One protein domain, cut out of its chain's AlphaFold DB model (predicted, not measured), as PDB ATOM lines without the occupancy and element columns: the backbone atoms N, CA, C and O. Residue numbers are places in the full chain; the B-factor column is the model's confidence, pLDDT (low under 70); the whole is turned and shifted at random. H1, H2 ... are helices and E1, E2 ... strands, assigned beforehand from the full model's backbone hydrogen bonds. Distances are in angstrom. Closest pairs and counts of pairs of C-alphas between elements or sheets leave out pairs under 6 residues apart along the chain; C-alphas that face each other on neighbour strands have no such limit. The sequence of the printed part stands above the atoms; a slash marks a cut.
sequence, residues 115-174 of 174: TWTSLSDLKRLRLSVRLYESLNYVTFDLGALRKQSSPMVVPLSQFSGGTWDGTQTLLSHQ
ATOM      1  N   THR A 115      30.903  84.784  64.715       93.56
ATOM      2  CA  THR A 115      31.611  85.862  63.992       93.56
ATOM      3  C   THR A 115      31.935  87.067  64.877       93.56
ATOM      4  O   THR A 115      32.969  87.711  64.698       93.56
ATOM      5  N   TRP A 116      31.063  87.367  65.836       94.81
ATOM      6  CA  TRP A 116      31.256  88.376  66.869       94.81
ATOM      7  C   TRP A 116      30.341  88.090  68.066       94.81
ATOM      8  O   TRP A 116      29.349  87.370  67.955       94.81
ATOM      9  N   THR A 117      30.681  88.663  69.216       96.94
ATOM     10  CA  THR A 117      29.874  88.655  70.444       96.94
ATOM     11  C   THR A 117      29.675  90.089  70.909       96.94
ATOM     12  O   THR A 117      30.613  90.883  70.837       96.94
ATOM     13  N   SER A 118      28.486  90.428  71.410       97.00
ATOM     14  CA  SER A 118      28.236  91.722  72.046       97.00
ATOM     15  C   SER A 118      27.750  91.594  73.483       97.00
ATOM     16  O   SER A 118      27.032  90.658  73.834       97.00
ATOM     17  N   LEU A 119      28.140  92.566  74.308       97.81
ATOM     18  CA  LEU A 119      27.704  92.730  75.692       97.81
ATOM     19  C   LEU A 119      27.147  94.145  75.849       97.81
ATOM     20  O   LEU A 119      27.801  95.111  75.454       97.81
ATOM     21  N   SER A 120      25.968  94.278  76.448       97.75
ATOM     22  CA  SER A 120      25.313  95.578  76.634       97.75
ATOM     23  C   SER A 120      25.166  95.903  78.115       97.75
ATOM     24  O   SER A 120      24.433  95.226  78.836       97.75
ATOM     25  N   ASP A 121      25.804  96.984  78.556       97.62
ATOM     26  CA  ASP A 121      25.541  97.599  79.854       97.62
ATOM     27  C   ASP A 121      24.506  98.711  79.677       97.62
ATOM     28  O   ASP A 121      24.818  99.850  79.321       97.62
ATOM     29  N   LEU A 122      23.244  98.362  79.918       97.00
ATOM     30  CA  LEU A 122      22.119  99.271  79.709       97.00
ATOM     31  C   LEU A 122      22.091 100.426  80.717       97.00
ATOM     32  O   LEU A 122      21.596 101.501  80.390       97.00
ATOM     33  N   LYS A 123      22.626 100.233  81.931       96.19
ATOM     34  CA  LYS A 123      22.640 101.281  82.965       96.19
ATOM     35  C   LYS A 123      23.657 102.365  82.634       96.19
ATOM     36  O   LYS A 123      23.386 103.542  82.856       96.19
ATOM     37  N   ARG A 124      24.818 101.967  82.109       97.19
ATOM     38  CA  ARG A 124      25.900 102.885  81.724       97.19
ATOM     39  C   ARG A 124      25.883 103.263  80.246       97.19
ATOM     40  O   ARG A 124      26.734 104.037  79.829       97.19
ATOM     41  N   LEU A 125      24.918 102.750  79.478       97.50
ATOM     42  CA  LEU A 125      24.787 102.962  78.035       97.50
ATOM     43  C   LEU A 125      26.076 102.599  77.285       97.50
ATOM     44  O   LEU A 125      26.567 103.373  76.469       97.50
ATOM     45  N   ARG A 126      26.635 101.418  77.568       97.19
ATOM     46  CA  ARG A 126      27.841 100.918  76.895       97.19
ATOM     47  C   ARG A 126      27.536  99.659  76.102       97.19
ATOM     48  O   ARG A 126      26.895  98.743  76.615       97.19
ATOM     49  N   LEU A 127      28.038  99.604  74.876       96.75
ATOM     50  CA  LEU A 127      28.038  98.407  74.042       96.75
ATOM     51  C   LEU A 127      29.480  97.936  73.893       96.75
ATOM     52  O   LEU A 127      30.331  98.707  73.473       96.75
ATOM     53  N   SER A 128      29.759  96.687  74.230       96.19
ATOM     54  CA  SER A 128      31.050  96.045  73.983       96.19
ATOM     55  C   SER A 128      30.886  95.032  72.859       96.19
ATOM     56  O   SER A 128      29.923  94.271  72.879       96.19
ATOM     57  N   VAL A 129      31.806  94.993  71.898       95.94
ATOM     58  CA  VAL A 129      31.804  94.029  70.785       95.94
ATOM     59  C   VAL A 129      33.171  93.355  70.698       95.94
ATOM     60  O   VAL A 129      34.190  94.036  70.705       95.94
ATOM     61  N   ARG A 130      33.211  92.025  70.602       95.19
ATOM     62  CA  ARG A 130      34.427  91.247  70.317       95.19
ATOM     63  C   ARG A 130      34.239  90.489  69.015       95.19
ATOM     64  O   ARG A 130      33.264  89.755  68.872       95.19
ATOM     65  N   LEU A 131      35.162  90.666  68.078       94.50
ATOM     66  CA  LEU A 131      35.167  89.970  66.791       94.50
ATOM     67  C   LEU A 131      35.845  88.606  66.917       94.50
ATOM     68  O   LEU A 131      36.658  88.406  67.814       94.50
ATOM     69  N   TYR A 132      35.563  87.694  65.987       92.94
ATOM     70  CA  TYR A 132      36.218  86.381  65.931       92.94
ATOM     71  C   TYR A 132      37.752  86.472  65.881       92.94
ATOM     72  O   TYR A 132      38.447  85.664  66.488       92.94
ATOM     73  N   GLU A 133      38.286  87.470  65.175       90.88
ATOM     74  CA  GLU A 133      39.730  87.694  65.019       90.88
ATOM     75  C   GLU A 133      40.349  88.494  66.180       90.88
ATOM     76  O   GLU A 133      41.532  88.824  66.144       90.88
ATOM     77  N   SER A 134      39.571  88.817  67.218       91.06
ATOM     78  CA  SER A 134      39.997  89.673  68.325       91.06
ATOM     79  C   SER A 134      39.908  88.952  69.663       91.06
ATOM     80  O   SER A 134      38.900  88.339  70.003       91.06
ATOM     81  N   LEU A 135      40.951  89.100  70.482       89.44
ATOM     82  CA  LEU A 135      40.957  88.560  71.844       89.44
ATOM     83  C   LEU A 135      40.153  89.427  72.825       89.44
ATOM     84  O   LEU A 135      39.554  88.893  73.758       89.44
ATOM     85  N   ASN A 136      40.102  90.746  72.603       90.75
ATOM     86  CA  ASN A 136      39.456  91.696  73.514       90.75
ATOM     87  C   ASN A 136      38.235  92.375  72.883       90.75
ATOM     88  O   ASN A 136      38.077  92.415  71.662       90.75
ATOM     89  N   TYR A 137      37.385  92.935  73.744       93.69
ATOM     90  CA  TYR A 137      36.231  93.734  73.346       93.69
ATOM     91  C   TYR A 137      36.644  95.175  73.027       93.69
ATOM     92  O   TYR A 137      37.368  95.803  73.799       93.69
ATOM     93  N   VAL A 138      36.111  95.725  71.938       95.25
ATOM     94  CA  VAL A 138      36.021  97.173  71.724       95.25
ATOM     95  C   VAL A 138      34.746  97.688  72.389       95.25
ATOM     96  O   VAL A 138      33.689  97.066  72.265       95.25
ATOM     97  N   THR A 139      34.829  98.806  73.110       95.06
ATOM     98  CA  THR A 139      33.673  99.386  73.814       95.06
ATOM     99  C   THR A 139      33.253 100.718  73.203       95.06
ATOM    100  O   THR A 139      34.087 101.545  72.841       95.06
ATOM    101  N   PHE A 140      31.941 100.927  73.124       95.62
ATOM    102  CA  PHE A 140      31.277 102.119  72.620       95.62
ATOM    103  C   PHE A 140      30.444 102.751  73.738       95.62
ATOM    104  O   PHE A 140      29.548 102.105  74.292       95.62
ATOM    105  N   ASP A 141      30.708 104.017  74.054       96.38
ATOM    106  CA  ASP A 141      29.880 104.832  74.941       96.38
ATOM    107  C   ASP A 141      28.703 105.413  74.146       96.38
ATOM    108  O   ASP A 141      28.805 106.431  73.455       96.38
ATOM    109  N   LEU A 142      27.548 104.757  74.244       96.06
ATOM    110  CA  LEU A 142      26.330 105.181  73.561       96.06
ATOM    111  C   LEU A 142      25.790 106.502  74.135       96.06
ATOM    112  O   LEU A 142      25.090 107.236  73.437       96.06
ATOM    113  N   GLY A 143      26.117 106.834  75.388       95.69
ATOM    114  CA  GLY A 143      25.762 108.102  76.023       95.69
ATOM    115  C   GLY A 143      26.505 109.301  75.424       95.69
ATOM    116  O   GLY A 143      25.928 110.390  75.320       95.69
ATOM    117  N   ALA A 144      27.752 109.101  74.997       95.00
ATOM    118  CA  ALA A 144      28.523 110.071  74.226       95.00
ATOM    119  C   ALA A 144      28.053 110.127  72.765       95.00
ATOM    120  O   ALA A 144      27.796 111.216  72.246       95.00
ATOM    121  N   LEU A 145      27.874 108.966  72.126       95.19
ATOM    122  CA  LEU A 145      27.521 108.872  70.704       95.19
ATOM    123  C   LEU A 145      26.123 109.420  70.395       95.19
ATOM    124  O   LEU A 145      25.936 110.057  69.364       95.19
ATOM    125  N   ARG A 146      25.147 109.267  71.302       94.25
ATOM    126  CA  ARG A 146      23.782 109.799  71.101       94.25
ATOM    127  C   ARG A 146      23.695 111.330  71.034       94.25
ATOM    128  O   ARG A 146      22.624 111.852  70.749       94.25
ATOM    129  N   LYS A 147      24.771 112.054  71.368       94.56
ATOM    130  CA  LYS A 147      24.828 113.524  71.260       94.56
ATOM    131  C   LYS A 147      25.031 113.995  69.819       94.56
ATOM    132  O   LYS A 147      24.881 115.180  69.547       94.56
ATOM    133  N   GLN A 148      25.400 113.083  68.925       94.00
ATOM    134  CA  GLN A 148      25.638 113.368  67.519       94.00
ATOM    135  C   GLN A 148      24.314 113.357  66.751       94.00
ATOM    136  O   GLN A 148      23.461 112.502  66.985       94.00
ATOM    137  N   SER A 149      24.135 114.313  65.839       89.62
ATOM    138  CA  SER A 149      22.896 114.475  65.066       89.62
ATOM    139  C   SER A 149      22.809 113.565  63.837       89.62
ATOM    140  O   SER A 149      21.725 113.396  63.284       89.62
ATOM    141  N   SER A 150      23.936 112.992  63.411       90.38
ATOM    142  CA  SER A 150      24.046 112.166  62.206       90.38
ATOM    143  C   SER A 150      24.399 110.717  62.555       90.38
ATOM    144  O   SER A 150      25.159 110.489  63.503       90.38
ATOM    145  N   PRO A 151      23.899 109.720  61.795       91.38
ATOM    146  CA  PRO A 151      24.334 108.336  61.938       91.38
ATOM    147  C   PRO A 151      25.843 108.212  61.715       91.38
ATOM    148  O   PRO A 151      26.373 108.735  60.739       91.38
ATOM    149  N   MET A 152      26.519 107.484  62.599       91.12
ATOM    150  CA  MET A 152      27.934 107.146  62.455       91.12
ATOM    151  C   MET A 152      28.047 105.672  62.077       91.12
ATOM    152  O   MET A 152      27.409 104.819  62.699       91.12
ATOM    153  N   VAL A 153      28.843 105.372  61.053       92.19
ATOM    154  CA  VAL A 153      29.010 104.016  60.524       92.19
ATOM    155  C   VAL A 153      30.492 103.732  60.364       92.19
ATOM    156  O   VAL A 153      31.204 104.474  59.696       92.19
ATOM    157  N   VAL A 154      30.948 102.628  60.947       90.62
ATOM    158  CA  VAL A 154      32.311 102.125  60.779       90.62
ATOM    159  C   VAL A 154      32.256 100.617  60.515       90.62
ATOM    160  O   VAL A 154      31.508  99.908  61.196       90.62
ATOM    161  N   PRO A 155      33.004 100.092  59.529       90.44
ATOM    162  CA  PRO A 155      33.118  98.652  59.337       90.44
ATOM    163  C   PRO A 155      33.729  97.987  60.573       90.44
ATOM    164  O   PRO A 155      34.747  98.451  61.083       90.44
ATOM    165  N   LEU A 156      33.164  96.860  61.020       88.94
ATOM    166  CA  LEU A 156      33.703  96.117  62.167       88.94
ATOM    167  C   LEU A 156      35.171  95.708  61.969       88.94
ATOM    168  O   LEU A 156      35.920  95.662  62.935       88.94
ATOM    169  N   SER A 157      35.608  95.479  60.727       87.69
ATOM    170  CA  SER A 157      37.002  95.155  60.398       87.69
ATOM    171  C   SER A 157      38.021  96.208  60.851       87.69
ATOM    172  O   SER A 157      39.195  95.882  60.958       87.69
ATOM    173  N   GLN A 158      37.601  97.438  61.171       89.12
ATOM    174  CA  GLN A 158      38.479  98.462  61.754       89.12
ATOM    175  C   GLN A 158      38.938  98.126  63.185       89.12
ATOM    176  O   GLN A 158      39.906  98.708  63.669       89.12
ATOM    177  N   PHE A 159      38.274  97.186  63.864       88.88
ATOM    178  CA  PHE A 159      38.562  96.824  65.258       88.88
ATOM    179  C   PHE A 159      39.341  95.512  65.418       88.88
ATOM    180  O   PHE A 159      39.608  95.097  66.545       88.88
ATOM    181  N   SER A 160      39.748  94.852  64.327       82.06
ATOM    182  CA  SER A 160      40.529  93.607  64.409       82.06
ATOM    183  C   SER A 160      41.974  93.825  64.887       82.06
ATOM    184  O   SER A 160      42.573  92.910  65.445       82.06
ATOM    185  N   GLY A 161      42.519  95.041  64.732       72.88
ATOM    186  CA  GLY A 161      43.924  95.387  65.003       72.88
ATOM    187  C   GLY A 161      44.242  95.972  66.387       72.88
ATOM    188  O   GLY A 161      45.368  96.416  66.600       72.88
ATOM    189  N   GLY A 162      43.290  96.002  67.326       65.94
ATOM    190  CA  GLY A 162      43.553  96.417  68.712       65.94
ATOM    191  C   GLY A 162      43.288  97.886  69.061       65.94
ATOM    192  O   GLY A 162      43.807  98.384  70.058       65.94
ATOM    193  N   THR A 163      42.463  98.593  68.287       62.81
ATOM    194  CA  THR A 163      41.841  99.850  68.730       62.81
ATOM    195  C   THR A 163      40.694  99.533  69.696       62.81
ATOM    196  O   THR A 163      39.639  99.037  69.308       62.81
ATOM    197  N   TRP A 164      40.901  99.787  70.991       71.12
ATOM    198  CA  TRP A 164      39.950  99.371  72.037       71.12
ATOM    199  C   TRP A 164      38.880 100.421  72.380       71.12
ATOM    200  O   TRP A 164      37.947 100.116  73.125       71.12
ATOM    201  N   ASP A 165      38.977 101.630  71.815       87.06
ATOM    202  CA  ASP A 165      37.973 102.689  71.968       87.06
ATOM    203  C   ASP A 165      37.152 102.865  70.682       87.06
ATOM    204  O   ASP A 165      37.530 103.562  69.730       87.06
ATOM    205  N   GLY A 166      35.990 102.216  70.664       93.06
ATOM    206  CA  GLY A 166      35.039 102.318  69.564       93.06
ATOM    207  C   GLY A 166      34.342 103.675  69.515       93.06
ATOM    208  O   GLY A 166      33.930 104.115  68.441       93.06
ATOM    209  N   THR A 167      34.250 104.367  70.654       94.56
ATOM    210  CA  THR A 167      33.645 105.702  70.757       94.56
ATOM    211  C   THR A 167      34.473 106.708  69.980       94.56
ATOM    212  O   THR A 167      33.954 107.364  69.078       94.56
ATOM    213  N   GLN A 168      35.770 106.791  70.287       92.38
ATOM    214  CA  GLN A 168      36.674 107.725  69.620       92.38
ATOM    215  C   GLN A 168      36.769 107.436  68.120       92.38
ATOM    216  O   GLN A 168      36.777 108.365  67.317       92.38
ATOM    217  N   THR A 169      36.779 106.154  67.743       92.31
ATOM    218  CA  THR A 169      36.819 105.741  66.335       92.31
ATOM    219  C   THR A 169      35.587 106.229  65.568       92.31
ATOM    220  O   THR A 169      35.728 106.759  64.471       92.31
ATOM    221  N   LEU A 170      34.378 106.108  66.129       92.25
ATOM    222  CA  LEU A 170      33.164 106.629  65.485       92.25
ATOM    223  C   LEU A 170      33.151 108.159  65.413       92.25
ATOM    224  O   LEU A 170      32.749 108.715  64.395       92.25
ATOM    225  N   LEU A 171      33.606 108.837  66.471       92.00
ATOM    226  CA  LEU A 171      33.653 110.300  66.514       92.00
ATOM    227  C   LEU A 171      34.685 110.891  65.542       92.00
ATOM    228  O   LEU A 171      34.484 111.998  65.058       92.00
ATOM    229  N   SER A 172      35.770 110.172  65.241       87.00
ATOM    230  CA  SER A 172      36.796 110.633  64.297       87.00
ATOM    231  C   SER A 172      36.439 110.413  62.822       87.00
ATOM    232  O   SER A 172      37.188 110.857  61.961       87.00
ATOM    233  N   HIS A 173      35.357 109.682  62.530       74.00
ATOM    234  CA  HIS A 173      34.883 109.379  61.172       74.00
ATOM    235  C   HIS A 173      33.677 110.251  60.760       74.00
ATOM    236  O   HIS A 173      32.922 109.865  59.866       74.00
ATOM    237  N   GLN A 174      33.481 111.395  61.430       59.56
ATOM    238  CA  GLN A 174      32.511 112.429  61.043       59.56
ATOM    239  C   GLN A 174      33.061 113.385  59.989       59.56
ATOM    240  O   GLN A 174      34.268 113.708  60.054       59.56
TER     241      GLN A 174
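This is residues 115 to 174 of the 174 residues of the protein "Linear amide C-N hydrolase" of Vibrio sp. V40_P2S30T141 (UniProt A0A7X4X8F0). What does the model look like? A small three-stranded sheet, with E2 in the middle, makes one side, and helix H3 packs beside its edge strand E3, while the short helices H1 and H2 lie near opposite ends of E3. What is it made of? The printed part has 60 residues, with E1, E2, E3, H1, H2 and H3 along the chain, and its class is mixed, helices and strands. It is compact, with a radius of gyration of the C-alphas of 11.2 A, and spans 31 by 26 by 16 A.

Where are the strands? E1, residues 116 to 121, is 16.9 A long and begins at C-alpha 116 (31.256, 88.376, 66.869). E2, residues 126 to 131, is 16.6 A long, and E3, residues 138 to 141, 10.3 A. Where are the helices? H1 is residues 142 to 145, 4.8 A, and H2 residues 156 to 159, 5.8 A. H3, residues 166 to 171, is 8.7 A long and ends at C-alpha 171 (33.653, 110.300, 66.514).

How is the sheet built? E1, E2 and E3 form a meander, each strand the antiparallel neighbour of the one before, with hairpins E1 and E2, and E2 and E3. N 119 and O 128, 2.9 A, and N 129 and O 138, 2.8 A, are within hydrogen-bond range. Where is H3? It is on the sheet, at a height of 5.0 A over the sheet but over none of the strands; its closest C-alphas to E3 are Thr 167 and Phe 140, 4.7 A. It touches H1, closest C-alphas Thr 167 and Leu 145, 6.9 A. And the helix backbones? In H3 every O i to N i+4 pair is within hydrogen-bond range; H1 and H2 are too short for one.

How far does it reach? The C-alphas of Leu 135 and Ser 149, the two farthest apart, are 32.3 A apart. Are there cuts or weak places? The printed part has no cut and no long link; residues 162 to 163 and 174 are under pLDDT 70.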